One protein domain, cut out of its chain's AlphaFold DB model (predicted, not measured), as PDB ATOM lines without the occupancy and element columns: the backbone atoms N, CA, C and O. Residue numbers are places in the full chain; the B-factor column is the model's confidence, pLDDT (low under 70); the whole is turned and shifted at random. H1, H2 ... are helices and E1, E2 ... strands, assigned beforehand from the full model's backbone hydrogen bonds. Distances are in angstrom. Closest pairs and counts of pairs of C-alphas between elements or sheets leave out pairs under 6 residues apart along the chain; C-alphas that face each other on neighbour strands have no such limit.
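AT A GLANCE: This is residues 5 to 61 and 206 to 353 of the 353 residues of the protein "Glutamate--cysteine ligase" of Burkholderia cenocepacia (UniProt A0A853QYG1). Two lobes make this domain: a twisted four-stranded sheet, E3 E6 E4 E5, with long helix H4 along one face, and a smaller three-stranded sheet, E2 E1 E9, with hairpin E7 and E8 near one end of E1. H6 covers E5 on H4's face, while H3 begins over the opposite face and runs to a corner where H1 and H2 come close to its end. The 205 printed residues, mixed in class, hold six named helices and nine named strands in the order H1 H2 E1 E2 H3 E3 H4 E4 E5 H5 H6 E6 E7 E8 E9, the sheets antiparallel. The whole is compact, radius of gyration of the C-alphas 18.1 A, spanning 54 by 39 by 34 A.

IN THESE COORDINATES: The larger sheet has E3, residues 236 to 239, E6, 324 to 328, E4, 279 to 283, and E5, 292 to 295. H4, 250 to 270, is 30.3 A long, from C-alpha 250 at (4.122, -147.923, 25.006). H5 is 298 to 303, H6 306 to 313, and H3, 207 to 225, 26.0 A long. The other sheet has E2, 55 to 61, E1, 43 to 50, 22.9 A long, and E9, 344 to 348, ending at (-13.307, -111.190, 27.265). E7 is 334 to 336, E8 339 to 341, H1 12 to 22 and H2 24 to 37, 20.6 A long.

HOW THE PARTS SIT: In the larger sheet N 237 and O 326 of E3 and E6 are 2.8 A apart, N 280 and O 327 of E4 and E6 2.8 A, and N 281 and O 293 of hairpin E4 and E5 2.8 A. There are three layers, helices on both faces: H4 lies over E6, height over the sheet 7.9 A, closest C-alphas Ile 257 and Val 326, 6.3 A; H6, on the same face, lies over E5, closest C-alphas Val 292 and Met 312, 6.6 A; H3 is on the opposite face, closest C-alphas to E3 Ser 208 and His 238, 6.3 A. E3, H4, E4 and E5, H5 H6, E6 are split strand-helix-strand units, another strand between their two same-way strands, with right-handed crossovers. H4, with residues 250 to 258 alone, touches H5, closest C-alphas Ala 254 and Ala 298, 4.8 A. In the other sheet N 47 and O 59 of hairpin E1 and E2 are 3.0 A apart, and N 46 and O 345 of E1 and E9 2.9 A. H1 only grazes this sheet with residues 12 to 17. H3 is close but not clearly touching to H1 and H2: C-alpha 225 is 6.4 A from C-alpha 19 and 7.6 A from C-alpha 27. In hairpin E7 and E8, N 336 and O 339 are 2.9 A apart; E8 runs on into E9 at 34 degrees. Every O i to N i+4 pair is within hydrogen-bond range in H1, H3, H4 and H6, but 8 of 10 in H2 and 0 of 2 in H5, where 2 of 3 O i to N i+3 pairs are.

THE WHOLE: The C-alphas farthest apart, Pro 25 and Ala 246, are 54.2 A apart. Residues 62 to 205 are cut out, C-alphas 61 and 206 standing 12.4 A apart. Of the links printed whole, none is long. The model's pLDDT is under 70 at residues 5 to 11, 287 to 290 and 316 to 317.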
ATOM      1  N   LEU A   5       1.045-115.284   4.326       68.25
ATOM      2  CA  LEU A   5       0.909-116.701   4.036       68.25
ATOM      3  C   LEU A   5       1.762-117.024   2.800       68.25
ATOM      4  O   LEU A   5       1.500-116.521   1.712       68.25
ATOM      5  N   VAL A   6       2.814-117.833   2.961       57.50
ATOM      6  CA  VAL A   6       3.782-118.119   1.874       57.50
ATOM      7  C   VAL A   6       3.308-119.256   0.952       57.50
ATOM      8  O   VAL A   6       4.000-119.657   0.018       57.50
ATOM      9  N   THR A   7       2.107-119.792   1.172       54.28
ATOM     10  CA  THR A   7       1.596-120.889   0.343       54.28
ATOM     11  C   THR A   7       1.015-120.358  -0.965       54.28
ATOM     12  O   THR A   7       0.185-119.454  -0.954       54.28
ATOM     13  N   ALA A   8       1.380-120.969  -2.093       48.81
ATOM     14  CA  ALA A   8       0.798-120.692  -3.410       48.81
ATOM     15  C   ALA A   8      -0.614-121.305  -3.601       48.81
ATOM     16  O   ALA A   8      -1.043-121.543  -4.730       48.81
ATOM     17  N   LEU A   9      -1.322-121.627  -2.513       52.94
ATOM     18  CA  LEU A   9      -2.573-122.379  -2.558       52.94
ATOM     19  C   LEU A   9      -3.785-121.448  -2.695       52.94
ATOM     20  O   LEU A   9      -4.252-120.870  -1.720       52.94
ATOM     21  N   ASN A  10      -4.390-121.437  -3.885       53.38
ATOM     22  CA  ASN A  10      -5.827-121.175  -4.057       53.38
ATOM     23  C   ASN A  10      -6.626-122.414  -3.581       53.38
ATOM     24  O   ASN A  10      -7.291-123.073  -4.379       53.38
ATOM     25  N   GLY A  11      -6.429-122.816  -2.319       64.31
ATOM     26  CA  GLY A  11      -6.769-124.146  -1.792       64.31
ATOM     27  C   GLY A  11      -7.947-124.181  -0.803       64.31
ATOM     28  O   GLY A  11      -8.752-123.251  -0.769       64.31
ATOM     29  N   PRO A  12      -8.050-125.240   0.028       71.81
ATOM     30  CA  PRO A  12      -9.179-125.468   0.939       71.81
ATOM     31  C   PRO A  12      -9.459-124.329   1.928       71.81
ATOM     32  O   PRO A  12     -10.611-124.133   2.309       71.81
ATOM     33  N   LEU A  13      -8.441-123.554   2.326       77.56
ATOM     34  CA  LEU A  13      -8.655-122.387   3.183       77.56
ATOM     35  C   LEU A  13      -9.507-121.317   2.491       77.56
ATOM     36  O   LEU A  13     -10.397-120.772   3.129       77.56
ATOM     37  N   LEU A  14      -9.303-121.068   1.195       82.31
ATOM     38  CA  LEU A  14     -10.102-120.087   0.459       82.31
ATOM     39  C   LEU A  14     -11.576-120.522   0.378       82.31
ATOM     40  O   LEU A  14     -12.478-119.696   0.480       82.31
ATOM     41  N   GLU A  15     -11.834-121.827   0.240       87.12
ATOM     42  CA  GLU A  15     -13.197-122.371   0.302       87.12
ATOM     43  C   GLU A  15     -13.809-122.211   1.702       87.12
ATOM     44  O   GLU A  15     -14.967-121.809   1.826       87.12
ATOM     45  N   LEU A  16     -13.038-122.509   2.756       89.50
ATOM     46  CA  LEU A  16     -13.458-122.317   4.144       89.50
ATOM     47  C   LEU A  16     -13.811-120.847   4.412       89.50
ATOM     48  O   LEU A  16     -14.887-120.569   4.937       89.50
ATOM     49  N   GLU A  17     -12.939-119.920   4.021       91.06
ATOM     50  CA  GLU A  17     -13.145-118.476   4.145       91.06
ATOM     51  C   GLU A  17     -14.404-118.030   3.401       91.06
ATOM     52  O   GLU A  17     -15.262-117.380   3.997       91.06
ATOM     53  N   GLN A  18     -14.568-118.436   2.138       93.06
ATOM     54  CA  GLN A  18     -15.750-118.098   1.345       93.06
ATOM     55  C   GLN A  18     -17.037-118.588   2.020       93.06
ATOM     56  O   GLN A  18     -17.982-117.818   2.179       93.06
ATOM     57  N   LYS A  19     -17.067-119.843   2.486       94.88
ATOM     58  CA  LYS A  19     -18.237-120.404   3.179       94.88
ATOM     59  C   LYS A  19     -18.529-119.706   4.504       94.88
ATOM     60  O   LYS A  19     -19.696-119.497   4.828       94.88
ATOM     61  N   ILE A  20     -17.498-119.327   5.261       94.50
ATOM     62  CA  ILE A  20     -17.659-118.534   6.486       94.50
ATOM     63  C   ILE A  20     -18.262-117.166   6.152       94.50
ATOM     64  O   ILE A  20     -19.244-116.772   6.779       94.50
ATOM     65  N   LEU A  21     -17.725-116.469   5.145       95.25
ATOM     66  CA  LEU A  21     -18.210-115.153   4.729       95.25
ATOM     67  C   LEU A  21     -19.672-115.214   4.268       95.25
ATOM     68  O   LEU A  21     -20.495-114.437   4.759       95.25
ATOM     69  N   ASP A  22     -20.021-116.188   3.427       97.00
ATOM     70  CA  ASP A  22     -21.387-116.401   2.935       97.00
ATOM     71  C   ASP A  22     -22.372-116.757   4.065       97.00
ATOM     72  O   ASP A  22     -23.549-116.389   4.018       97.00
ATOM     73  N   ALA A  23     -21.895-117.434   5.114       97.06
ATOM     74  CA  ALA A  23     -22.691-117.828   6.273       97.06
ATOM     75  C   ALA A  23     -22.656-116.819   7.438       97.06
ATOM     76  O   ALA A  23     -23.267-117.092   8.474       97.06
ATOM     77  N   THR A  24     -22.006-115.653   7.299       97.38
ATOM     78  CA  THR A  24     -21.754-114.712   8.416       97.38
ATOM     79  C   THR A  24     -22.996-114.430   9.279       97.38
ATOM     80  O   THR A  24     -22.936-114.643  10.492       97.38
ATOM     81  N   PRO A  25     -24.169-114.040   8.732       97.81
ATOM     82  CA  PRO A  25     -25.342-113.765   9.567       97.81
ATOM     83  C   PRO A  25     -25.861-115.004  10.315       97.81
ATOM     84  O   PRO A  25     -26.385-114.885  11.428       97.81
ATOM     85  N   ALA A  26     -25.729-116.188   9.709       97.94
ATOM     86  CA  ALA A  26     -26.131-117.455  10.308       97.94
ATOM     87  C   ALA A  26     -25.172-117.867  11.432       97.94
ATOM     88  O   ALA A  26     -25.646-118.259  12.499       97.94
ATOM     89  N   ILE A  27     -23.861-117.701  11.228       98.06
ATOM     90  CA  ILE A  27     -22.816-117.921  12.237       98.06
ATOM     91  C   ILE A  27     -23.051-117.016  13.447       98.06
ATOM     92  O   ILE A  27     -23.160-117.500  14.572       98.06
ATOM     93  N   GLU A  28     -23.230-115.716  13.219       97.88
ATOM     94  CA  GLU A  28     -23.466-114.743  14.287       97.88
ATOM     95  C   GLU A  28     -24.749-115.044  15.070       97.88
ATOM     96  O   GLU A  28     -24.801-114.941  16.299       97.88
ATOM     97  N   ARG A  29     -25.819-115.449  14.373       97.62
ATOM     98  CA  ARG A  29     -27.052-115.898  15.030       97.62
ATOM     99  C   ARG A  29     -26.822-117.169  15.842       97.62
ATOM    100  O   ARG A  29     -27.345-117.252  16.950       97.62
ATOM    101  N   TRP A  30     -26.094-118.138  15.296       97.69
ATOM    102  CA  TRP A  30     -25.797-119.396  15.968       97.69
ATOM    103  C   TRP A  30     -25.015-119.151  17.261       97.69
ATOM    104  O   TRP A  30     -25.495-119.549  18.317       97.69
ATOM    105  N   PHE A  31     -23.931-118.371  17.223       97.75
ATOM    106  CA  PHE A  31     -23.194-117.993  18.432       97.75
ATOM    107  C   PHE A  31     -24.085-117.313  19.473       97.75
ATOM    108  O   PHE A  31     -24.077-117.707  20.635       97.75
ATOM    109  N   ARG A  32     -24.915-116.331  19.084       96.50
ATOM    110  CA  ARG A  32     -25.829-115.672  20.040       96.50
ATOM    111  C   ARG A  32     -26.758-116.651  20.762       96.50
ATOM    112  O   ARG A  32     -27.063-116.391  21.925       96.50
ATOM    113  N   LEU A  33     -27.206-117.711  20.083       96.50
ATOM    114  CA  LEU A  33     -28.049-118.761  20.660       96.50
ATOM    115  C   LEU A  33     -27.246-119.695  21.571       96.50
ATOM    116  O   LEU A  33     -27.676-119.924  22.696       96.50
ATOM    117  N   GLU A  34     -26.067-120.150  21.141       96.31
ATOM    118  CA  GLU A  34     -25.177-120.971  21.979       96.31
ATOM    119  C   GLU A  34     -24.826-120.236  23.286       96.31
ATOM    120  O   GLU A  34     -24.851-120.828  24.360       96.31
ATOM    121  N   TRP A  35     -24.625-118.913  23.240       95.25
ATOM    122  CA  TRP A  35     -24.370-118.093  24.433       95.25
ATOM    123  C   TRP A  35     -25.589-117.863  25.343       95.25
ATOM    124  O   TRP A  35     -25.423-117.308  26.431       95.25
ATOM    125  N   GLN A  36     -26.805-118.238  24.924       93.75
ATOM    126  CA  GLN A  36     -27.959-118.291  25.837       93.75
ATOM    127  C   GLN A  36     -27.926-119.549  26.707       93.75
ATOM    128  O   GLN A  36     -28.359-119.509  27.855       93.75
ATOM    129  N   GLU A  37     -27.415-120.654  26.161       93.38
ATOM    130  CA  GLU A  37     -27.348-121.949  26.845       93.38
ATOM    131  C   GLU A  37     -26.022-122.134  27.596       93.38
ATOM    132  O   GLU A  37     -25.964-122.813  28.623       93.38
ATOM    133  N   HIS A  38     -24.957-121.496  27.112       93.38
ATOM    134  CA  HIS A  38     -23.602-121.637  27.624       93.38
ATOM    135  C   HIS A  38     -23.034-120.291  28.077       93.38
ATOM    136  O   HIS A  38     -22.971-119.322  27.320       93.38
ATOM    137  N   THR A  39     -22.567-120.232  29.323       91.75
ATOM    138  CA  THR A  39     -21.861-119.053  29.835       91.75
ATOM    139  C   THR A  39     -20.405-119.092  29.367       91.75
ATOM    140  O   THR A  39     -19.699-120.039  29.723       91.75
ATOM    141  N   PRO A  40     -19.937-118.097  28.589       93.94
ATOM    142  CA  PRO A  40     -18.531-118.003  28.215       93.94
ATOM    143  C   PRO A  40     -17.663-117.735  29.458       93.94
ATOM    144  O   PRO A  40     -18.164-117.240  30.476       93.94
ATOM    145  N   PRO A  41     -16.361-118.058  29.406       94.31
ATOM    146  CA  PRO A  41     -15.441-117.680  30.469       94.31
ATOM    147  C   PRO A  41     -15.331-116.153  30.565       94.31
ATOM    148  O   PRO A  41     -15.579-115.438  29.599       94.31
ATOM    149  N   PHE A  42     -14.907-115.649  31.728       96.44
ATOM    150  CA  PHE A  42     -14.665-114.211  31.898       96.44
ATOM    151  C   PHE A  42     -13.634-113.687  30.893       96.44
ATOM    152  O   PHE A  42     -13.802-112.610  30.331       96.44
ATOM    153  N   TYR A  43     -12.586-114.471  30.652       97.38
ATOM    154  CA  TYR A  43     -11.597-114.222  29.617       97.38
ATOM    155  C   TYR A  43     -10.992-115.534  29.110       97.38
ATOM    156  O   TYR A  43     -11.086-116.576  29.765       97.38
ATOM    157  N   CYS A  44     -10.370-115.496  27.942       97.31
ATOM    158  CA  CYS A  44      -9.511-116.571  27.464       97.31
ATOM    159  C   CYS A  44      -8.605-116.074  26.338       97.31
ATOM    160  O   CYS A  44      -8.829-115.011  25.757       97.31
ATOM    161  N   SER A  45      -7.584-116.862  26.022       97.75
ATOM    162  CA  SER A  45      -6.879-116.772  24.749       97.75
ATOM    163  C   SER A  45      -6.913-118.113  24.031       97.75
ATOM    164  O   SER A  45      -6.959-119.168  24.669       97.75
ATOM    165  N   VAL A  46      -6.909-118.074  22.703       97.62
ATOM    166  CA  VAL A  46      -6.892-119.260  21.848       97.62
ATOM    167  C   VAL A  46      -5.784-119.108  20.818       97.62
ATOM    168  O   VAL A  46      -5.793-118.161  20.032       97.62
ATOM    169  N   ASP A  47      -4.858-120.058  20.816       96.56
ATOM    170  CA  ASP A  47      -3.782-120.134  19.835       96.56
ATOM    171  C   ASP A  47      -4.328-120.854  18.602       96.56
ATOM    172  O   ASP A  47      -4.882-121.957  18.710       96.56
ATOM    173  N   LEU A  48      -4.190-120.243  17.429       96.62
ATOM    174  CA  LEU A  48      -4.624-120.821  16.162       96.62
ATOM    175  C   LEU A  48      -3.416-121.108  15.280       96.62
ATOM    176  O   LEU A  48      -2.405-120.413  15.327       96.62
ATOM    177  N   ARG A  49      -3.553-122.099  14.403       95.94
ATOM    178  CA  ARG A  49      -2.604-122.307  13.311       95.94
ATOM    179  C   ARG A  49      -3.303-122.318  11.973       95.94
ATOM    180  O   ARG A  49      -4.298-123.025  11.798       95.94
ATOM    181  N   ASN A  50      -2.736-121.561  11.041       94.12
ATOM    182  CA  ASN A  50      -3.168-121.514   9.660       94.12
ATOM    183  C   ASN A  50      -2.197-122.293   8.763       94.12
ATOM    184  O   ASN A  50      -1.085-121.848   8.460       94.12
ATOM    185  N   ALA A  51      -2.646-123.462   8.314       93.56
ATOM    186  CA  ALA A  51      -1.898-124.335   7.419       93.56
ATOM    187  C   ALA A  51      -2.213-124.091   5.930       93.56
ATOM    188  O   ALA A  51      -1.784-124.873   5.090       93.56
ATOM    189  N   GLY A  52      -3.035-123.103   5.556       90.94
ATOM    190  CA  GLY A  52      -3.486-122.922   4.160       90.94
ATOM    191  C   GLY A  52      -4.484-123.983   3.655       90.94
ATOM    192  O   GLY A  52      -5.172-123.779   2.658       90.94
ATOM    193  N   PHE A  53      -4.616-125.105   4.363       92.19
ATOM    194  CA  PHE A  53      -5.623-126.148   4.131       92.19
ATOM    195  C   PHE A  53      -6.449-126.487   5.383       92.19
ATOM    196  O   PHE A  53      -7.384-127.283   5.315       92.19
ATOM    197  N   LYS A  54      -6.078-125.915   6.533       95.38
ATOM    198  CA  LYS A  54      -6.705-126.122   7.840       95.38
ATOM    199  C   LYS A  54      -6.461-124.890   8.707       95.38
ATOM    200  O   LYS A  54      -5.334-124.395   8.739       95.38
ATOM    201  N   LEU A  55      -7.495-124.424   9.401       95.56
ATOM    202  CA  LEU A  55      -7.429-123.340  10.379       95.56
ATOM    203  C   LEU A  55      -8.042-123.844  11.680       95.56
ATOM    204  O   LEU A  55      -9.260-123.942  11.794       95.56
ATOM    205  N   ALA A  56      -7.201-124.202  12.642       96.62
ATOM    206  CA  ALA A  56      -7.650-124.909  13.833       96.62
ATOM    207  C   ALA A  56      -7.009-124.356  15.111       96.62
ATOM    208  O   ALA A  56      -5.844-123.942  15.075       96.62
ATOM    209  N   PRO A  57      -7.732-124.390  16.246       96.62
ATOM    210  CA  PRO A  57      -7.150-124.084  17.539       96.62
ATOM    211  C   PRO A  57      -6.209-125.197  17.991       96.62
ATOM    212  O   PRO A  57      -6.500-126.388  17.850       96.62
ATOM    213  N   VAL A  58      -5.074-124.796  18.559       92.94
ATOM    214  CA  VAL A  58      -4.038-125.706  19.070       92.94
ATOM    215  C   VAL A  58      -3.859-125.610  20.585       92.94
ATOM    216  O   VAL A  58      -3.464-126.603  21.209       92.94
ATOM    217  N   ASP A  59      -4.226-124.471  21.176       91.50
ATOM    218  CA  ASP A  59      -4.308-124.265  22.620       91.50
ATOM    219  C   ASP A  59      -5.472-123.334  22.989       91.50
ATOM    220  O   ASP A  59      -5.863-122.461  22.215       91.50
ATOM    221  N   ALA A  60      -6.037-123.544  24.176       92.81
ATOM    222  CA  ALA A  60      -7.052-122.679  24.758       92.81
ATOM    223  C   ALA A  60      -6.698-122.438  26.227       92.81
ATOM    224  O   ALA A  60      -6.807-123.344  27.065       92.81
ATOM    225  N   ASN A  61      -6.308-121.203  26.529       93.44
ATOM    226  CA  ASN A  61      -5.861-120.786  27.843       93.44
ATOM    227  C   ASN A  61      -6.941-119.948  28.536       93.44
ATOM    228  O   ASN A  61      -7.324-118.875  28.072       93.44
ATOM    229  N   ARG A 206      -8.945-131.463  32.226       90.62
ATOM    230  CA  ARG A 206      -8.331-132.431  31.307       90.62
ATOM    231  C   ARG A 206      -8.469-131.972  29.859       90.62
ATOM    232  O   ARG A 206      -9.512-131.434  29.470       90.62
ATOM    233  N   LYS A 207      -7.414-132.150  29.061       91.81
ATOM    234  CA  LYS A 207      -7.402-131.797  27.634       91.81
ATOM    235  C   LYS A 207      -8.295-132.742  26.826       91.81
ATOM    236  O   LYS A 207      -8.972-132.276  25.919       91.81
ATOM    237  N   SER A 208      -8.365-134.018  27.190       93.94
ATOM    238  CA  SER A 208      -9.257-135.047  26.636       93.94
ATOM    239  C   SER A 208     -10.719-134.594  26.652       93.94
ATOM    240  O   SER A 208     -11.386-134.600  25.614       93.94
ATOM    241  N   THR A 209     -11.197-134.107  27.801       94.75
ATOM    242  CA  THR A 209     -12.542-133.530  27.943       94.75
ATOM    243  C   THR A 209     -12.712-132.297  27.062       94.75
ATOM    244  O   THR A 209     -13.713-132.177  26.362       94.75
ATOM    245  N   HIS A 210     -11.731-131.389  27.054       94.06
ATOM    246  CA  HIS A 210     -11.785-130.192  26.215       94.06
ATOM    247  C   HIS A 210     -11.903-130.527  24.723       94.06
ATOM    248  O   HIS A 210     -12.786-129.988  24.059       94.06
ATOM    249  N   PHE A 211     -11.058-131.423  24.209       95.56
ATOM    250  CA  PHE A 211     -11.093-131.820  22.804       95.56
ATOM    251  C   PHE A 211     -12.377-132.571  22.458       95.56
ATOM    252  O   PHE A 211     -12.938-132.316  21.403       95.56
ATOM    253  N   SER A 212     -12.903-133.401  23.365       96.69
ATOM    254  CA  SER A 212     -14.202-134.065  23.177       96.69
ATOM    255  C   SER A 212     -15.354-133.058  23.062       96.69
ATOM    256  O   SER A 212     -16.184-133.171  22.165       96.69
ATOM    257  N   CYS A 213     -15.381-132.030  23.918       96.44
ATOM    258  CA  CYS A 213     -16.368-130.953  23.816       96.44
ATOM    259  C   CYS A 213     -16.194-130.141  22.523       96.44
ATOM    260  O   CYS A 213     -17.178-129.801  21.866       96.44
ATOM    261  N   TYR A 214     -14.950-129.828  22.144       97.88
ATOM    262  CA  TYR A 214     -14.665-129.088  20.915       97.88
ATOM    263  C   TYR A 214     -15.068-129.876  19.662       97.88
ATOM    264  O   TYR A 214     -15.606-129.297  18.723       97.88
ATOM    265  N   ASP A 215     -14.904-131.198  19.681       98.12
ATOM    266  CA  ASP A 215     -15.357-132.126  18.648       98.12
ATOM    267  C   ASP A 215     -16.844-131.941  18.312       98.12
ATOM    268  O   ASP A 215     -17.229-131.905  17.141       98.12
ATOM    269  N   ASP A 216     -17.684-131.802  19.336       97.69
ATOM    270  CA  ASP A 216     -19.126-131.622  19.177       97.69
ATOM    271  C   ASP A 216     -19.474-130.229  18.645       97.69
ATOM    272  O   ASP A 216     -20.309-130.102  17.743       97.69
ATOM    273  N   VAL A 217     -18.798-129.190  19.147       97.88
ATOM    274  CA  VAL A 217     -18.937-127.811  18.656       97.88
ATOM    275  C   VAL A 217     -18.540-127.730  17.180       97.88
ATOM    276  O   VAL A 217     -19.312-127.235  16.358       97.88
ATOM    277  N   ALA A 218     -17.384-128.288  16.816       98.00
ATOM    278  CA  ALA A 218     -16.868-128.294  15.453       98.00
ATOM    279  C   ALA A 218     -17.796-129.046  14.491       98.00
ATOM    280  O   ALA A 218     -18.065-128.554  13.399       98.00
ATOM    281  N   LYS A 219     -18.351-130.201  14.890       98.06
ATOM    282  CA  LYS A 219     -19.326-130.950  14.072       98.06
ATOM    283  C   LYS A 219     -20.601-130.145  13.819       98.06
ATOM    284  O   LYS A 219     -21.077-130.103  12.683       98.06
ATOM    285  N   LYS A 220     -21.166-129.514  14.858       97.88
ATOM    286  CA  LYS A 220     -22.377-128.681  14.737       97.88
ATOM    287  C   LYS A 220     -22.126-127.472  13.835       97.88
ATOM    288  O   LYS A 220     -22.899-127.240  12.905       97.88
ATOM    289  N   PHE A 221     -21.028-126.757  14.077       97.88
ATOM    290  CA  PHE A 221     -20.620-125.596  13.292       97.88
ATOM    291  C   PHE A 221     -20.383-125.965  11.825       97.88
ATOM    292  O   PHE A 221     -20.991-125.381  10.931       97.88
ATOM    293  N   ALA A 222     -19.580-127.002  11.572       97.25
ATOM    294  CA  ALA A 222     -19.244-127.444  10.225       97.25
ATOM    295  C   ALA A 222     -20.478-127.878   9.426       97.25
ATOM    296  O   ALA A 222     -20.611-127.524   8.257       97.25
ATOM    297  N   LYS A 223     -21.430-128.571  10.068       97.38
ATOM    298  CA  LYS A 223     -22.712-128.930   9.447       97.38
ATOM    299  C   LYS A 223     -23.536-127.699   9.063       97.38
ATOM    300  O   LYS A 223     -24.167-127.711   8.012       97.38
ATOM    301  N   MET A 224     -23.566-126.677   9.918       97.00
ATOM    302  CA  MET A 224     -24.331-125.451   9.680       97.00
ATOM    303  C   MET A 224     -23.725-124.608   8.549       97.00
ATOM    304  O   MET A 224     -24.469-124.127   7.699       97.00
ATOM    305  N   VAL A 225     -22.396-124.487   8.506       96.62
ATOM    306  CA  VAL A 225     -21.670-123.712   7.481       96.62
ATOM    307  C   VAL A 225     -21.495-124.500   6.173       96.62
ATOM    308  O   VAL A 225     -21.323-123.919   5.105       96.62
ATOM    309  N   GLY A 226     -21.566-125.831   6.223       96.19
ATOM    310  CA  GLY A 226     -21.379-126.699   5.059       96.19
ATOM    311  C   GLY A 226     -19.907-126.950   4.715       96.19
ATOM    312  O   GLY A 226     -19.558-127.054   3.537       96.19
ATOM    313  N   VAL A 227     -19.039-127.039   5.724       95.94
ATOM    314  CA  VAL A 227     -17.602-127.346   5.581       95.94
ATOM    315  C   VAL A 227     -17.277-128.722   6.153       95.94
ATOM    316  O   VAL A 227     -18.053-129.290   6.922       95.94
ATOM    317  N   ASP A 228     -16.120-129.272   5.789       96.81
ATOM    318  CA  ASP A 228     -15.603-130.458   6.467       96.81
ATOM    319  C   ASP A 228     -15.144-130.076   7.888       96.81
ATOM    320  O   ASP A 228     -14.283-129.203   8.022       96.81
ATOM    321  N   PRO A 229     -15.656-130.715   8.961       97.50
ATOM    322  CA  PRO A 229     -15.212-130.434  10.328       97.50
ATOM    323  C   PRO A 229     -13.702-130.597  10.528       97.50
ATOM    324  O   PRO A 229     -13.133-129.930  11.390       97.50
ATOM    325  N   TRP A 230     -13.026-131.436   9.734       97.81
ATOM    326  CA  TRP A 230     -11.572-131.582   9.812       97.81
ATOM    327  C   TRP A 230     -10.816-130.280   9.499       97.81
ATOM    328  O   TRP A 230      -9.716-130.092  10.013       97.81
ATOM    329  N   MET A 231     -11.397-129.355   8.725       96.31
ATOM    330  CA  MET A 231     -10.768-128.064   8.408       96.31
ATOM    331  C   MET A 231     -10.622-127.143   9.625       96.31
ATOM    332  O   MET A 231      -9.777-126.252   9.599       96.31
ATOM    333  N   VAL A 232     -11.418-127.361  10.678       96.88
ATOM    334  CA  VAL A 232     -11.408-126.549  11.907       96.88
ATOM    335  C   VAL A 232     -11.070-127.345  13.165       96.88
ATOM    336  O   VAL A 232     -10.896-126.767  14.229       96.88
ATOM    337  N   ASN A 233     -10.950-128.671  13.061       98.06
ATOM    338  CA  ASN A 233     -10.752-129.543  14.211       98.06
ATOM    339  C   ASN A 233      -9.630-130.574  13.977       98.06
ATOM    340  O   ASN A 233      -9.726-131.390  13.051       98.06
ATOM    341  N   PRO A 234      -8.546-130.563  14.774       97.88
ATOM    342  CA  PRO A 234      -7.514-131.595  14.742       97.88
ATOM    343  C   PRO A 234      -8.043-132.925  15.285       97.88
ATOM    344  O   PRO A 234      -8.705-132.961  16.319       97.88
ATOM    345  N   TYR A 235      -7.704-134.042  14.640       98.44
ATOM    346  CA  TYR A 235      -7.948-135.351  15.243       98.44
ATOM    347  C   TYR A 235      -7.160-135.508  16.545       98.44
ATOM    348  O   TYR A 235      -6.043-135.014  16.664       98.44
ATOM    349  N   PHE A 236      -7.698-136.258  17.503       97.88
ATOM    350  CA  PHE A 236      -6.944-136.652  18.686       97.88
ATOM    351  C   PHE A 236      -7.297-138.070  19.149       97.88
ATOM    352  O   PHE A 236      -8.293-138.660  18.721       97.88
ATOM    353  N   ALA A 237      -6.451-138.609  20.019       97.62
ATOM    354  CA  ALA A 237      -6.688-139.796  20.823       97.62
ATOM    355  C   ALA A 237      -6.179-139.549  22.251       97.62
ATOM    356  O   ALA A 237      -5.265-138.749  22.459       97.62
ATOM    357  N   HIS A 238      -6.772-140.234  23.224       97.06
ATOM    358  CA  HIS A 238      -6.360-140.220  24.628       97.06
ATOM    359  C   HIS A 238      -5.869-141.617  25.006       97.06
ATOM    360  O   HIS A 238      -6.477-142.616  24.620       97.06
ATOM    361  N   VAL A 239      -4.736-141.666  25.700       96.19
ATOM    362  CA  VAL A 239      -4.079-142.886  26.163       96.19
ATOM    363  C   VAL A 239      -3.828-142.746  27.660       96.19
ATOM    364  O   VAL A 239      -3.184-141.791  28.095       96.19
ATOM    365  N   GLU A 240      -4.344-143.694  28.431       94.38
ATOM    366  CA  GLU A 240      -4.158-143.783  29.882       94.38
ATOM    367  C   GLU A 240      -3.049-144.784  30.225       94.38
ATOM    368  O   GLU A 240      -2.706-145.660  29.426       94.38
ATOM    369  N   GLY A 241      -2.515-144.687  31.444       91.06
ATOM    370  CA  GLY A 241      -1.609-145.698  31.993       91.06
ATOM    371  C   GLY A 241      -0.228-145.744  31.336       91.06
ATOM    372  O   GLY A 241       0.393-146.803  31.303       91.06
ATOM    373  N   VAL A 242       0.266-144.617  30.817       91.50
ATOM    374  CA  VAL A 242       1.628-144.528  30.277       91.50
ATOM    375  C   VAL A 242       2.622-144.340  31.424       91.50
ATOM    376  O   VAL A 242       2.526-143.377  32.185       91.50
ATOM    377  N   ASP A 243       3.598-145.241  31.547       89.06
ATOM    378  CA  ASP A 243       4.772-145.063  32.406       89.06
ATOM    379  C   ASP A 243       6.036-144.958  31.552       89.06
ATOM    380  O   ASP A 243       6.586-145.954  31.078       89.06
ATOM    381  N   TRP A 244       6.534-143.735  31.391       87.06
ATOM    382  CA  TRP A 244       7.724-143.456  30.586       87.06
ATOM    383  C   TRP A 244       9.011-144.084  31.142       87.06
ATOM    384  O   TRP A 244       9.948-144.329  30.374       87.06
ATOM    385  N   GLN A 245       9.070-144.328  32.457       85.69
ATOM    386  CA  GLN A 245      10.227-144.918  33.135       85.69
ATOM    387  C   GLN A 245      10.132-146.446  33.177       85.69
ATOM    388  O   GLN A 245      11.134-147.122  32.957       85.69
ATOM    389  N   ALA A 246       8.937-146.987  33.428       86.94
ATOM    390  CA  ALA A 246       8.698-148.430  33.491       86.94
ATOM    391  C   ALA A 246       8.403-149.076  32.122       86.94
ATOM    392  O   ALA A 246       8.282-150.295  32.052       86.94
ATOM    393  N   HIS A 247       8.337-148.285  31.043       87.25
ATOM    394  CA  HIS A 247       7.967-148.737  29.693       87.25
ATOM    395  C   HIS A 247       6.548-149.334  29.611       87.25
ATOM    396  O   HIS A 247       6.254-150.172  28.756       87.25
ATOM    397  N   GLU A 248       5.647-148.910  30.495       91.50
ATOM    398  CA  GLU A 248       4.254-149.360  30.484       91.50
ATOM    399  C   GLU A 248       3.421-148.475  29.548       91.50
ATOM    400  O   GLU A 248       3.640-147.267  29.445       91.50
ATOM    401  N   GLY A 249       2.470-149.075  28.830       91.44
ATOM    402  CA  GLY A 249       1.579-148.347  27.918       91.44
ATOM    403  C   GLY A 249       2.187-147.956  26.562       91.44
ATOM    404  O   GLY A 249       1.472-147.396  25.733       91.44
ATOM    405  N   GLU A 250       3.454-148.291  26.273       92.25
ATOM    406  CA  GLU A 250       4.122-147.923  25.006       92.25
ATOM    407  C   GLU A 250       3.397-148.462  23.762       92.25
ATOM    408  O   GLU A 250       3.252-147.737  22.780       92.25
ATOM    409  N   GLN A 251       2.893-149.702  23.803       94.19
ATOM    410  CA  GLN A 251       2.157-150.279  22.671       94.19
ATOM    411  C   GLN A 251       0.830-149.553  22.424       94.19
ATOM    412  O   GLN A 251       0.515-149.225  21.284       94.19
ATOM    413  N   ALA A 252       0.073-149.250  23.483       95.94
ATOM    414  CA  ALA A 252      -1.182-148.508  23.364       95.94
ATOM    415  C   ALA A 252      -0.943-147.092  22.814       95.94
ATOM    416  O   ALA A 252      -1.704-146.606  21.975       95.94
ATOM    417  N   LEU A 253       0.151-146.450  23.241       96.06
ATOM    418  CA  LEU A 253       0.577-145.158  22.713       96.06
ATOM    419  C   LEU A 253       0.957-145.245  21.227       96.06
ATOM    420  O   LEU A 253       0.508-144.416  20.435       96.06
ATOM    421  N   ALA A 254       1.737-146.255  20.837       96.25
ATOM    422  CA  ALA A 254       2.114-146.496  19.446       96.25
ATOM    423  C   ALA A 254       0.885-146.731  18.551       96.25
ATOM    424  O   ALA A 254       0.763-146.099  17.501       96.25
ATOM    425  N   ASP A 255      -0.065-147.558  18.994       97.38
ATOM    426  CA  ASP A 255      -1.305-147.842  18.264       97.38
ATOM    427  C   ASP A 255      -2.163-146.577  18.083       97.38
ATOM    428  O   ASP A 255      -2.724-146.341  17.006       97.38
ATOM    429  N   ALA A 256      -2.239-145.726  19.114       98.00
ATOM    430  CA  ALA A 256      -2.938-144.446  19.048       98.00
ATOM    431  C   ALA A 256      -2.277-143.475  18.053       98.00
ATOM    432  O   ALA A 256      -2.975-142.863  17.239       98.00
ATOM    433  N   ILE A 257      -0.942-143.371  18.073       98.12
ATOM    434  CA  ILE A 257      -0.153-142.576  17.115       98.12
ATOM    435  C   ILE A 257      -0.424-143.036  15.687       98.12
ATOM    436  O   ILE A 257      -0.816-142.226  14.843       98.12
ATOM    437  N   ASP A 258      -0.310-144.334  15.429       98.12
ATOM    438  CA  ASP A 258      -0.588-144.932  14.126       98.12
ATOM    439  C   ASP A 258      -2.020-144.650  13.654       98.12
ATOM    440  O   ASP A 258      -2.258-144.312  12.490       98.12
ATOM    441  N   GLY A 259      -2.990-144.788  14.561       98.25
ATOM    442  CA  GLY A 259      -4.398-144.530  14.289       98.25
ATOM    443  C   GLY A 259      -4.657-143.085  13.866       98.25
ATOM    444  O   GLY A 259      -5.363-142.847  12.880       98.25
ATOM    445  N   VAL A 260      -4.068-142.117  14.571       98.50
ATOM    446  CA  VAL A 260      -4.197-140.690  14.244       98.50
ATOM    447  C   VAL A 260      -3.460-140.366  12.938       98.50
ATOM    448  O   VAL A 260      -4.069-139.785  12.038       98.50
ATOM    449  N   LEU A 261      -2.214-140.818  12.757       98.56
ATOM    450  CA  LEU A 261      -1.438-140.601  11.526       98.56
ATOM    451  C   LEU A 261      -2.156-141.137  10.280       98.56
ATOM    452  O   LEU A 261      -2.201-140.458   9.251       98.56
ATOM    453  N   LYS A 262      -2.790-142.315  10.362       98.44
ATOM    454  CA  LYS A 262      -3.586-142.885   9.259       98.44
ATOM    455  C   LYS A 262      -4.790-142.008   8.896       98.44
ATOM    456  O   LYS A 262      -5.081-141.851   7.705       98.44
ATOM    457  N   LYS A 263      -5.476-141.417   9.886       98.50
ATOM    458  CA  LYS A 263      -6.592-140.479   9.655       98.50
ATOM    459  C   LYS A 263      -6.109-139.204   8.959       98.50
ATOM    460  O   LYS A 263      -6.712-138.810   7.961       98.50
ATOM    461  N   ILE A 264      -5.001-138.624   9.426       98.44
ATOM    462  CA  ILE A 264      -4.389-137.429   8.821       98.44
ATOM    463  C   ILE A 264      -3.980-137.723   7.378       98.44
ATOM    464  O   ILE A 264      -4.394-137.022   6.462       98.44
ATOM    465  N   ALA A 265      -3.248-138.817   7.144       98.12
ATOM    466  CA  ALA A 265      -2.787-139.199   5.812       98.12
ATOM    467  C   ALA A 265      -3.943-139.405   4.817       98.12
ATOM    468  O   ALA A 265      -3.791-139.142   3.624       98.12
ATOM    469  N   ARG A 266      -5.111-139.873   5.285       98.38
ATOM    470  CA  ARG A 266      -6.315-139.969   4.448       98.38
ATOM    471  C   ARG A 266      -6.803-138.587   4.019       98.38
ATOM    472  O   ARG A 266      -7.051-138.408   2.831       98.38
ATOM    473  N   LYS A 267      -6.906-137.637   4.954       97.94
ATOM    474  CA  LYS A 267      -7.322-136.258   4.662       97.94
ATOM    475  C   LYS A 267      -6.317-135.530   3.778       97.94
ATOM    476  O   LYS A 267      -6.710-134.860   2.833       97.94
ATOM    477  N   TYR A 268      -5.026-135.749   4.001       97.44
ATOM    478  CA  TYR A 268      -3.993-135.172   3.149       97.44
ATOM    479  C   TYR A 268      -4.106-135.668   1.704       97.44
ATOM    480  O   TYR A 268      -4.088-134.859   0.785       97.44
ATOM    481  N   ARG A 269      -4.343-136.970   1.482       97.56
ATOM    482  CA  ARG A 269      -4.616-137.496   0.131       97.56
ATOM    483  C   ARG A 269      -5.907-136.947  -0.482       97.56
ATOM    484  O   ARG A 269      -5.924-136.680  -1.676       97.56
ATOM    485  N   GLU A 270      -6.963-136.802   0.317       96.19
ATOM    486  CA  GLU A 270      -8.259-136.255  -0.114       96.19
ATOM    487  C   GLU A 270      -8.128-134.824  -0.653       96.19
ATOM    488  O   GLU A 270      -8.710-134.512  -1.687       96.19
ATOM    489  N   TYR A 271      -7.309-133.992  -0.004       95.31
ATOM    490  CA  TYR A 271      -7.093-132.589  -0.374       95.31
ATOM    491  C   TYR A 271      -5.820-132.334  -1.200       95.31
ATOM    492  O   TYR A 271      -5.490-131.181  -1.467       95.31
ATOM    493  N   GLY A 272      -5.092-133.379  -1.612       95.06
ATOM    494  CA  GLY A 272      -3.855-133.241  -2.396       95.06
ATOM    495  C   GLY A 272      -2.688-132.579  -1.647       95.06
ATOM    496  O   GLY A 272      -1.830-131.963  -2.272       95.06
ATOM    497  N   ILE A 273      -2.660-132.692  -0.318       95.31
ATOM    498  CA  ILE A 273      -1.643-132.118   0.574       95.31
ATOM    499  C   ILE A 273      -0.382-132.992   0.533       95.31
ATOM    500  O   ILE A 273      -0.456-134.219   0.642       95.31
ATOM    501  N   SER A 274       0.777-132.353   0.370       94.81
ATOM    502  CA  SER A 274       2.076-133.021   0.162       94.81
ATOM    503  C   SER A 274       2.923-133.117   1.434       94.81
ATOM    504  O   SER A 274       3.882-133.886   1.514       94.81
ATOM    505  N   GLU A 275       2.555-132.325   2.431       95.19
ATOM    506  CA  GLU A 275       3.177-132.198   3.728       95.19
ATOM    507  C   GLU A 275       3.137-133.528   4.478       95.19
ATOM    508  O   GLU A 275       2.217-134.336   4.339       95.19
ATOM    509  N   LYS A 276       4.143-133.770   5.320       96.38
ATOM    510  CA  LYS A 276       4.224-135.019   6.075       96.38
ATOM    511  C   LYS A 276       3.246-134.976   7.259       96.38
ATOM    512  O   LYS A 276       3.336-134.060   8.073       96.38
ATOM    513  N   PRO A 277       2.351-135.963   7.432       97.69
ATOM    514  CA  PRO A 277       1.581-136.082   8.661       97.69
ATOM    515  C   PRO A 277       2.491-136.142   9.889       97.69
ATOM    516  O   PRO A 277       3.578-136.732   9.857       97.69
ATOM    517  N   TYR A 278       2.037-135.539  10.979       98.06
ATOM    518  CA  TYR A 278       2.693-135.638  12.272       98.06
ATOM    519  C   TYR A 278       1.662-135.531  13.386       98.06
ATOM    520  O   TYR A 278       0.551-135.035  13.180       98.06
ATOM    521  N   VAL A 279       2.031-136.012  14.564       98.12
ATOM    522  CA  VAL A 279       1.237-135.871  15.781       98.12
ATOM    523  C   VAL A 279       2.056-135.199  16.867       98.12
ATOM    524  O   VAL A 279       3.282-135.285  16.888       98.12
ATOM    525  N   VAL A 280       1.364-134.530  17.775       95.75
ATOM    526  CA  VAL A 280       1.920-133.970  18.998       95.75
ATOM    527  C   VAL A 280       1.405-134.802  20.161       95.75
ATOM    528  O   VAL A 280       0.199-134.883  20.397       95.75
ATOM    529  N   VAL A 281       2.329-135.424  20.881       94.12
ATOM    530  CA  VAL A 281       2.057-136.193  22.091       94.12
ATOM    531  C   VAL A 281       2.245-135.260  23.281       94.12
ATOM    532  O   VAL A 281       3.323-134.685  23.433       94.12
ATOM    533  N   LYS A 282       1.209-135.063  24.101       90.38
ATOM    534  CA  LYS A 282       1.239-134.134  25.241       90.38
ATOM    535  C   LYS A 282       0.486-134.641  26.465       90.38
ATOM    536  O   LYS A 282      -0.519-135.324  26.318       90.38
ATOM    537  N   ALA A 283       0.928-134.271  27.665       88.69
ATOM    538  CA  ALA A 283       0.229-134.614  28.908       88.69
ATOM    539  C   ALA A 283      -1.237-134.134  28.903       88.69
ATOM    540  O   ALA A 283      -1.524-133.010  28.469       88.69
ATOM    541  N   ASP A 284      -2.160-134.944  29.427       88.38
ATOM    542  CA  ASP A 284      -3.592-134.611  29.470       88.38
ATOM    543  C   ASP A 284      -3.922-133.482  30.471       88.38
ATOM    544  O   ASP A 284      -4.878-132.729  30.295       88.38
ATOM    545  N   ALA A 285      -3.077-133.275  31.485       81.75
ATOM    546  CA  ALA A 285      -3.205-132.195  32.467       81.75
ATOM    547  C   ALA A 285      -1.953-131.301  32.501       81.75
ATOM    548  O   ALA A 285      -0.833-131.792  32.368       81.75
ATOM    549  N   GLY A 286      -2.144-129.988  32.684       72.69
ATOM    550  CA  GLY A 286      -1.066-128.995  32.829       72.69
ATOM    551  C   GLY A 286      -0.771-128.149  31.581       72.69
ATOM    552  O   GLY A 286      -1.317-128.393  30.501       72.69
ATOM    553  N   THR A 287       0.099-127.147  31.741       66.25
ATOM    554  CA  THR A 287       0.489-126.175  30.703       66.25
ATOM    555  C   THR A 287       1.665-126.619  29.834       66.25
ATOM    556  O   THR A 287       2.411-127.538  30.173       66.25
ATOM    557  N   ALA A 288       1.814-125.953  28.684       55.03
ATOM    558  CA  ALA A 288       2.887-126.184  27.722       55.03
ATOM    559  C   ALA A 288       4.294-125.947  28.313       55.03
ATOM    560  O   ALA A 288       4.489-125.135  29.220       55.03
ATOM    561  N   GLY A 289       5.285-126.654  27.757       57.75
ATOM    562  CA  GLY A 289       6.719-126.448  28.008       57.75
ATOM    563  C   GLY A 289       7.489-127.715  28.403       57.75
ATOM    564  O   GLY A 289       8.626-127.890  27.975       57.75
ATOM    565  N   ARG A 290       6.870-128.631  29.163       62.41
ATOM    566  CA  ARG A 290       7.381-129.986  29.468       62.41
ATOM    567  C   ARG A 290       6.289-131.019  29.204       62.41
ATOM    568  O   ARG A 290       5.111-130.692  29.316       62.41
ATOM    569  N   GLY A 291       6.670-132.233  28.814       71.50
ATOM    570  CA  GLY A 291       5.705-133.266  28.446       71.50
ATOM    571  C   GLY A 291       5.031-133.054  27.092       71.50
ATOM    572  O   GLY A 291       3.846-133.349  26.973       71.50
ATOM    573  N   VAL A 292       5.755-132.515  26.103       84.75
ATOM    574  CA  VAL A 292       5.302-132.378  24.709       84.75
ATOM    575  C   VAL A 292       6.385-132.899  23.766       84.75
ATOM    576  O   VAL A 292       7.544-132.505  23.899       84.75
ATOM    577  N   MET A 293       6.008-133.732  22.797       90.38
ATOM    578  CA  MET A 293       6.894-134.187  21.721       90.38
ATOM    579  C   MET A 293       6.156-134.295  20.385       90.38
ATOM    580  O   MET A 293       4.964-134.597  20.344       90.38
ATOM    581  N   THR A 294       6.880-134.068  19.292       94.38
ATOM    582  CA  THR A 294       6.386-134.249  17.922       94.38
ATOM    583  C   THR A 294       6.832-135.607  17.400       94.38
ATOM    584  O   THR A 294       8.002-135.948  17.535       94.38
ATOM    585  N   VAL A 295       5.913-136.361  16.800       95.50
ATOM    586  CA  VAL A 295       6.152-137.717  16.293       95.50
ATOM    587  C   VAL A 295       5.647-137.836  14.861       95.50
ATOM    588  O   VAL A 295       4.543-137.389  14.539       95.50
ATOM    589  N   HIS A 296       6.440-138.467  13.998       95.31
ATOM    590  CA  HIS A 296       6.060-138.761  12.618       95.31
ATOM    591  C   HIS A 296       5.814-140.249  12.359       95.31
ATOM    592  O   HIS A 296       5.189-140.591  11.356       95.31
ATOM    593  N   ASP A 297       6.327-141.117  13.226       93.81
ATOM    594  CA  ASP A 297       6.226-142.570  13.135       93.81
ATOM    595  C   ASP A 297       6.107-143.170  14.545       93.81
ATOM    596  O   ASP A 297       6.887-142.834  15.438       93.81
ATOM    597  N   ALA A 298       5.155-144.083  14.756       93.44
ATOM    598  CA  ALA A 298       4.956-144.744  16.044       93.44
ATOM    599  C   ALA A 298       6.217-145.472  16.555       93.44
ATOM    600  O   ALA A 298       6.441-145.550  17.763       93.44
ATOM    601  N   ALA A 299       7.099-145.930  15.659       92.56
ATOM    602  CA  ALA A 299       8.371-146.551  16.015       92.56
ATOM    603  C   ALA A 299       9.355-145.587  16.706       92.56
ATOM    604  O   ALA A 299      10.381-146.026  17.227       92.56
ATOM    605  N   GLU A 300       9.119-144.272  16.686       91.75
ATOM    606  CA  GLU A 300       9.911-143.302  17.458       91.75
ATOM    607  C   GLU A 300       9.742-143.494  18.974       91.75
ATOM    608  O   GLU A 300      10.713-143.310  19.706       91.75
ATOM    609  N   ILE A 301       8.582-143.974  19.447       90.12
ATOM    610  CA  ILE A 301       8.322-144.205  20.881       90.12
ATOM    611  C   ILE A 301       9.289-145.240  21.469       90.12
ATOM    612  O   ILE A 301       9.930-145.002  22.492       90.12
ATOM    613  N   GLY A 302       9.496-146.358  20.767       84.88
ATOM    614  CA  GLY A 302      10.452-147.388  21.190       84.88
ATOM    615  C   GLY A 302      11.921-146.939  21.135       84.88
ATOM    616  O   GLY A 302      12.786-147.584  21.723       84.88
ATOM    617  N   ARG A 303      12.221-145.830  20.444       89.44
ATOM    618  CA  ARG A 303      13.579-145.293  20.248       89.44
ATOM    619  C   ARG A 303      13.901-144.098  21.148       89.44
ATOM    620  O   ARG A 303      15.005-143.565  21.051       89.44
ATOM    621  N   MET A 304      12.983-143.708  22.035       89.50
ATOM    622  CA  MET A 304      13.181-142.574  22.933       89.50
ATOM    623  C   MET A 304      14.375-142.777  23.869       89.50
ATOM    624  O   MET A 304      14.485-143.779  24.586       89.50
ATOM    625  N   THR A 305      15.231-141.766  23.915       90.31
ATOM    626  CA  THR A 305      16.336-141.635  24.858       90.31
ATOM    627  C   THR A 305      15.829-141.473  26.294       90.31
ATOM    628  O   THR A 305      14.691-141.081  26.557       90.31
ATOM    629  N   LYS A 306      16.716-141.715  27.267       87.62
ATOM    630  CA  LYS A 306      16.415-141.477  28.690       87.62
ATOM    631  C   LYS A 306      16.013-140.023  28.971       87.62
ATOM    632  O   LYS A 306      15.157-139.789  29.817       87.62
ATOM    633  N   ALA A 307      16.614-139.064  28.264       87.62
ATOM    634  CA  ALA A 307      16.310-137.645  28.419       87.62
ATOM    635  C   ALA A 307      14.902-137.302  27.906       87.62
ATOM    636  O   ALA A 307      14.155-136.622  28.603       87.62
ATOM    637  N   GLU A 308      14.510-137.827  26.741       88.44
ATOM    638  CA  GLU A 308      13.162-137.628  26.183       88.44
ATOM    639  C   GLU A 308      12.086-138.254  27.077       88.44
ATOM    640  O   GLU A 308      11.063-137.631  27.353       88.44
ATOM    641  N   ARG A 309      12.337-139.453  27.615       87.94
ATOM    642  CA  ARG A 309      11.431-140.095  28.583       87.94
ATOM    643  C   ARG A 309      11.290-139.277  29.861       87.94
ATOM    644  O   ARG A 309      10.179-139.099  30.344       87.94
ATOM    645  N   ALA A 310      12.391-138.746  30.396       86.75
ATOM    646  CA  ALA A 310      12.353-137.873  31.567       86.75
ATOM    647  C   ALA A 310      11.564-136.580  31.290       86.75
ATOM    648  O   ALA A 310      10.773-136.155  32.126       86.75
ATOM    649  N   GLN A 311      11.714-135.996  30.099       85.94
ATOM    650  CA  GLN A 311      10.936-134.830  29.675       85.94
ATOM    651  C   GLN A 311       9.433-135.125  29.571       85.94
ATOM    652  O   GLN A 311       8.628-134.234  29.841       85.94
ATOM    653  N   MET A 312       9.058-136.343  29.171       85.88
ATOM    654  CA  MET A 312       7.660-136.768  29.057       85.88
ATOM    655  C   MET A 312       7.045-137.252  30.377       85.88
ATOM    656  O   MET A 312       5.823-137.231  30.515       85.88
ATOM    657  N   ALA A 313       7.872-137.639  31.352       84.75
ATOM    658  CA  ALA A 313       7.433-138.196  32.629       84.75
ATOM    659  C   ALA A 313       6.872-137.162  33.616       84.75
ATOM    660  O   ALA A 313       6.068-137.529  34.472       84.75
ATOM    661  N   GLU A 314       7.279-135.896  33.515       81.12
ATOM    662  CA  GLU A 314       6.921-134.853  34.480       81.12
ATOM    663  C   GLU A 314       6.257-133.645  33.814       81.12
ATOM    664  O   GLU A 314       6.722-133.113  32.802       81.12
ATOM    665  N   SER A 315       5.179-133.160  34.432       73.06
ATOM    666  CA  SER A 315       4.566-131.885  34.071       73.06
ATOM    667  C   SER A 315       5.448-130.704  34.499       73.06
ATOM    668  O   SER A 315       6.395-130.844  35.276       73.06
ATOM    669  N   LYS A 316       5.107-129.487  34.055       67.19
ATOM    670  CA  LYS A 316       5.762-128.246  34.519       67.19
ATOM    671  C   LYS A 316       5.745-128.101  36.053       67.19
ATOM    672  O   LYS A 316       6.671-127.522  36.611       67.19
ATOM    673  N   ALA A 317       4.727-128.652  36.718       65.00
ATOM    674  CA  ALA A 317       4.574-128.639  38.172       65.00
ATOM    675  C   ALA A 317       5.271-129.822  38.884       65.00
ATOM    676  O   ALA A 317       5.116-129.975  40.092       65.00
ATOM    677  N   GLY A 318       6.015-130.669  38.159       70.81
ATOM    678  CA  GLY A 318       6.704-131.839  38.722       70.81
ATOM    679  C   GLY A 318       5.780-133.019  39.041       70.81
ATOM    680  O   GLY A 318       6.153-133.908  39.800       70.81
ATOM    681  N   LEU A 319       4.561-133.031  38.490       74.31
ATOM    682  CA  LEU A 319       3.615-134.134  38.670       74.31
ATOM    683  C   LEU A 319       3.870-135.227  37.629       74.31
ATOM    684  O   LEU A 319       4.107-134.917  36.459       74.31
ATOM    685  N   ALA A 320       3.766-136.491  38.044       82.38
ATOM    686  CA  ALA A 320       3.914-137.632  37.148       82.38
ATOM    687  C   ALA A 320       2.819-137.639  36.068       82.38
ATOM    688  O   ALA A 320       1.628-137.532  36.370       82.38
ATOM    689  N   VAL A 321       3.224-137.801  34.811       82.94
ATOM    690  CA  VAL A 321       2.324-137.873  33.656       82.94
ATOM    691  C   VAL A 321       1.977-139.330  33.378       82.94
ATOM    692  O   VAL A 321       2.852-140.115  33.021       82.94
ATOM    693  N   ARG A 322       0.696-139.676  33.535       87.06
ATOM    694  CA  ARG A 322       0.142-141.014  33.244       87.06
ATOM    695  C   ARG A 322      -0.861-141.020  32.095       87.06
ATOM    696  O   ARG A 322      -1.014-142.036  31.425       87.06
ATOM    697  N   ASP A 323      -1.494-139.876  31.857       91.56
ATOM    698  CA  ASP A 323      -2.505-139.672  30.826       91.56
ATOM    699  C   ASP A 323      -1.966-138.749  29.740       91.56
ATOM    700  O   ASP A 323      -1.424-137.671  30.020       91.56
ATOM    701  N   VAL A 324      -2.112-139.172  28.488       93.56
ATOM    702  CA  VAL A 324      -1.470-138.536  27.341       93.56
ATOM    703  C   VAL A 324      -2.469-138.353  26.205       93.56
ATOM    704  O   VAL A 324      -3.260-139.235  25.884       93.56
ATOM    705  N   ILE A 325      -2.407-137.192  25.563       95.19
ATOM    706  CA  ILE A 325      -3.097-136.891  24.315       95.19
ATOM    707  C   ILE A 325      -2.140-137.082  23.150       95.19
ATOM    708  O   ILE A 325      -1.035-136.547  23.154       95.19
ATOM    709  N   VAL A 326      -2.611-137.769  22.116       97.12
ATOM    710  CA  VAL A 326      -2.002-137.809  20.788       97.12
ATOM    711  C   VAL A 326      -2.865-136.958  19.868       97.12
ATOM    712  O   VAL A 326      -3.962-137.372  19.502       97.12
ATOM    713  N   GLN A 327      -2.410-135.759  19.516       97.44
ATOM    714  CA  GLN A 327      -3.162-134.821  18.679       97.44
ATOM    715  C   GLN A 327      -2.540-134.715  17.287       97.44
ATOM    716  O   GLN A 327      -1.323-134.699  17.152       97.44
ATOM    717  N   GLU A 328      -3.360-134.593  16.250       98.44
ATOM    718  CA  GLU A 328      -2.931-134.173  14.920       98.44
ATOM    719  C   GLU A 328      -2.149-132.861  14.992       98.44
ATOM    720  O   GLU A 328      -2.608-131.861  15.545       98.44
ATOM    721  N   GLY A 329      -0.964-132.875  14.394       97.12
ATOM    722  CA  GLY A 329      -0.155-131.693  14.212       97.12
ATOM    723  C   GLY A 329      -0.714-130.781  13.126       97.12
ATOM    724  O   GLY A 329      -0.914-131.213  11.992       97.12
ATOM    725  N   VAL A 330      -0.914-129.504  13.453       96.81
ATOM    726  CA  VAL A 330      -1.339-128.474  12.494       96.81
ATOM    727  C   VAL A 330      -0.139-127.602  12.144       96.81
ATOM    728  O   VAL A 330       0.554-127.093  13.029       96.81
ATOM    729  N   TYR A 331       0.151-127.473  10.852       95.00
ATOM    730  CA  TYR A 331       1.203-126.585  10.361       95.00
ATOM    731  C   TYR A 331       0.808-125.115  10.519       95.00
ATOM    732  O   TYR A 331      -0.371-124.777  10.501       95.00
ATOM    733  N   THR A 332       1.806-124.242  10.625       92.94
ATOM    734  CA  THR A 332       1.637-122.818  10.333       92.94
ATOM    735  C   THR A 332       2.593-122.433   9.210       92.94
ATOM    736  O   THR A 332       3.761-122.836   9.207       92.94
ATOM    737  N   PHE A 333       2.079-121.686   8.236       90.81
ATOM    738  CA  PHE A 333       2.859-121.151   7.117       90.81
ATOM    739  C   PHE A 333       2.868-119.624   7.079       90.81
ATOM    740  O   PHE A 333       3.337-119.029   6.104       90.81
ATOM    741  N   GLU A 334       2.353-118.992   8.131       89.06
ATOM    742  CA  GLU A 334       2.435-117.552   8.314       89.06
ATOM    743  C   GLU A 334       3.852-117.166   8.744       89.06
ATOM    744  O   GLU A 334       4.474-117.839   9.572       89.06
ATOM    745  N   ARG A 335       4.383-116.087   8.161       88.81
ATOM    746  CA  ARG A 335       5.733-115.597   8.463       88.81
ATOM    747  C   ARG A 335       5.793-114.088   8.618       88.81
ATOM    748  O   ARG A 335       5.146-113.364   7.861       88.81
ATOM    749  N   VAL A 336       6.631-113.624   9.544       87.56
ATOM    750  CA  VAL A 336       7.047-112.219   9.681       87.56
ATOM    751  C   VAL A 336       8.542-112.143   9.385       87.56
ATOM    752  O   VAL A 336       9.371-112.537  10.203       87.56
ATOM    753  N   GLY A 337       8.894-111.663   8.191       88.94
ATOM    754  CA  GLY A 337      10.255-111.829   7.677       88.94
ATOM    755  C   GLY A 337      10.582-113.314   7.505       88.94
ATOM    756  O   GLY A 337       9.804-114.050   6.896       88.94
ATOM    757  N   ASP A 338      11.701-113.756   8.075       88.44
ATOM    758  CA  ASP A 338      12.138-115.157   8.024       88.44
ATOM    759  C   ASP A 338      11.608-116.007   9.192       88.44
ATOM    760  O   ASP A 338      11.794-117.226   9.202       88.44
ATOM    761  N   GLU A 339      10.900-115.398  10.145       92.25
ATOM    762  CA  GLU A 339      10.381-116.073  11.335       92.25
ATOM    763  C   GLU A 339       8.961-116.598  11.113       92.25
ATOM    764  O   GLU A 339       8.135-115.957  10.460       92.25
ATOM    765  N   VAL A 340       8.672-117.772  11.672       92.38
ATOM    766  CA  VAL A 340       7.326-118.363  11.670       92.38
ATOM    767  C   VAL A 340       6.441-117.619  12.669       92.38
ATOM    768  O   VAL A 340       6.879-117.298  13.771       92.38
ATOM    769  N   ALA A 341       5.189-117.372  12.292       93.12
ATOM    770  CA  ALA A 341       4.188-116.739  13.136       93.12
ATOM    771  C   ALA A 341       2.975-117.656  13.335       93.12
ATOM    772  O   ALA A 341       2.597-118.423  12.450       93.12
ATOM    773  N   GLU A 342       2.348-117.565  14.502       93.50
ATOM    774  CA  GLU A 342       1.038-118.151  14.779       93.50
ATOM    775  C   GLU A 342       0.203-117.139  15.583       93.50
ATOM    776  O   GLU A 342       0.743-116.495  16.490       93.50
ATOM    777  N   PRO A 343      -1.071-116.905  15.219       94.88
ATOM    778  CA  PRO A 343      -1.895-115.916  15.898       94.88
ATOM    779  C   PRO A 343      -2.456-116.440  17.222       94.88
ATOM    780  O   PRO A 343      -2.857-117.598  17.349       94.88
ATOM    781  N   VAL A 344      -2.574-115.526  18.186       97.12
ATOM    782  CA  VAL A 344      -3.273-115.745  19.455       97.12
ATOM    783  C   VAL A 344      -4.457-114.790  19.524       97.12
ATOM    784  O   VAL A 344      -4.283-113.574  19.481       97.12
ATOM    785  N   VAL A 345      -5.664-115.339  19.636       97.62
ATOM    786  CA  VAL A 345      -6.912-114.571  19.722       97.62
ATOM    787  C   VAL A 345      -7.284-114.390  21.185       97.62
ATOM    788  O   VAL A 345      -7.431-115.376  21.905       97.62
ATOM    789  N   TYR A 346      -7.454-113.145  21.626       98.25
ATOM    790  CA  TYR A 346      -7.889-112.818  22.982       98.25
ATOM    791  C   TYR A 346      -9.388-112.551  23.016       98.25
ATOM    792  O   TYR A 346      -9.956-111.965  22.096       98.25
ATOM    793  N   MET A 347     -10.030-112.991  24.095       98.31
ATOM    794  CA  MET A 347     -11.446-112.762  24.336       98.31
ATOM    795  C   MET A 347     -11.705-112.374  25.788       98.31
ATOM    796  O   MET A 347     -11.063-112.879  26.714       98.31
ATOM    797  N   ILE A 348     -12.686-111.497  25.975       98.06
ATOM    798  CA  ILE A 348     -13.307-111.190  27.265       98.06
ATOM    799  C   ILE A 348     -14.811-111.417  27.094       98.06
ATOM    800  O   ILE A 348     -15.417-110.895  26.155       98.06
ATOM    801  N   ASP A 349     -15.410-112.225  27.973       95.94
ATOM    802  CA  ASP A 349     -16.738-112.814  27.760       95.94
ATOM    803  C   ASP A 349     -16.794-113.501  26.377       95.94
ATOM    804  O   ASP A 349     -15.942-114.332  26.057       95.94
ATOM    805  N   ARG A 350     -17.773-113.170  25.534       95.06
ATOM    806  CA  ARG A 350     -17.910-113.711  24.170       95.06
ATOM    807  C   ARG A 350     -17.294-112.826  23.083       95.06
ATOM    808  O   ARG A 350     -17.524-113.084  21.903       95.06
ATOM    809  N   TYR A 351     -16.607-111.749  23.455       97.06
ATOM    810  CA  TYR A 351     -16.110-110.744  22.519       97.06
ATOM    811  C   TYR A 351     -14.626-110.954  22.251       97.06
ATOM    812  O   TYR A 351     -13.843-111.078  23.191       97.06
ATOM    813  N   VAL A 352     -14.245-110.963  20.975       97.50
ATOM    814  CA  VAL A 352     -12.840-110.910  20.544       97.50
ATOM    815  C   VAL A 352     -12.315-109.492  20.770       97.50
ATOM    816  O   VAL A 352     -12.999-108.536  20.394       97.50
ATOM    817  N   VAL A 353     -11.143-109.360  21.404       95.88
ATOM    818  CA  VAL A 353     -10.564-108.077  21.851       95.88
ATOM    819  C   VAL A 353      -9.113-107.888  21.450       95.88
ATOM    820  O   VAL A 353      -8.384-108.897  21.317       95.88
TER     821      VAL A 353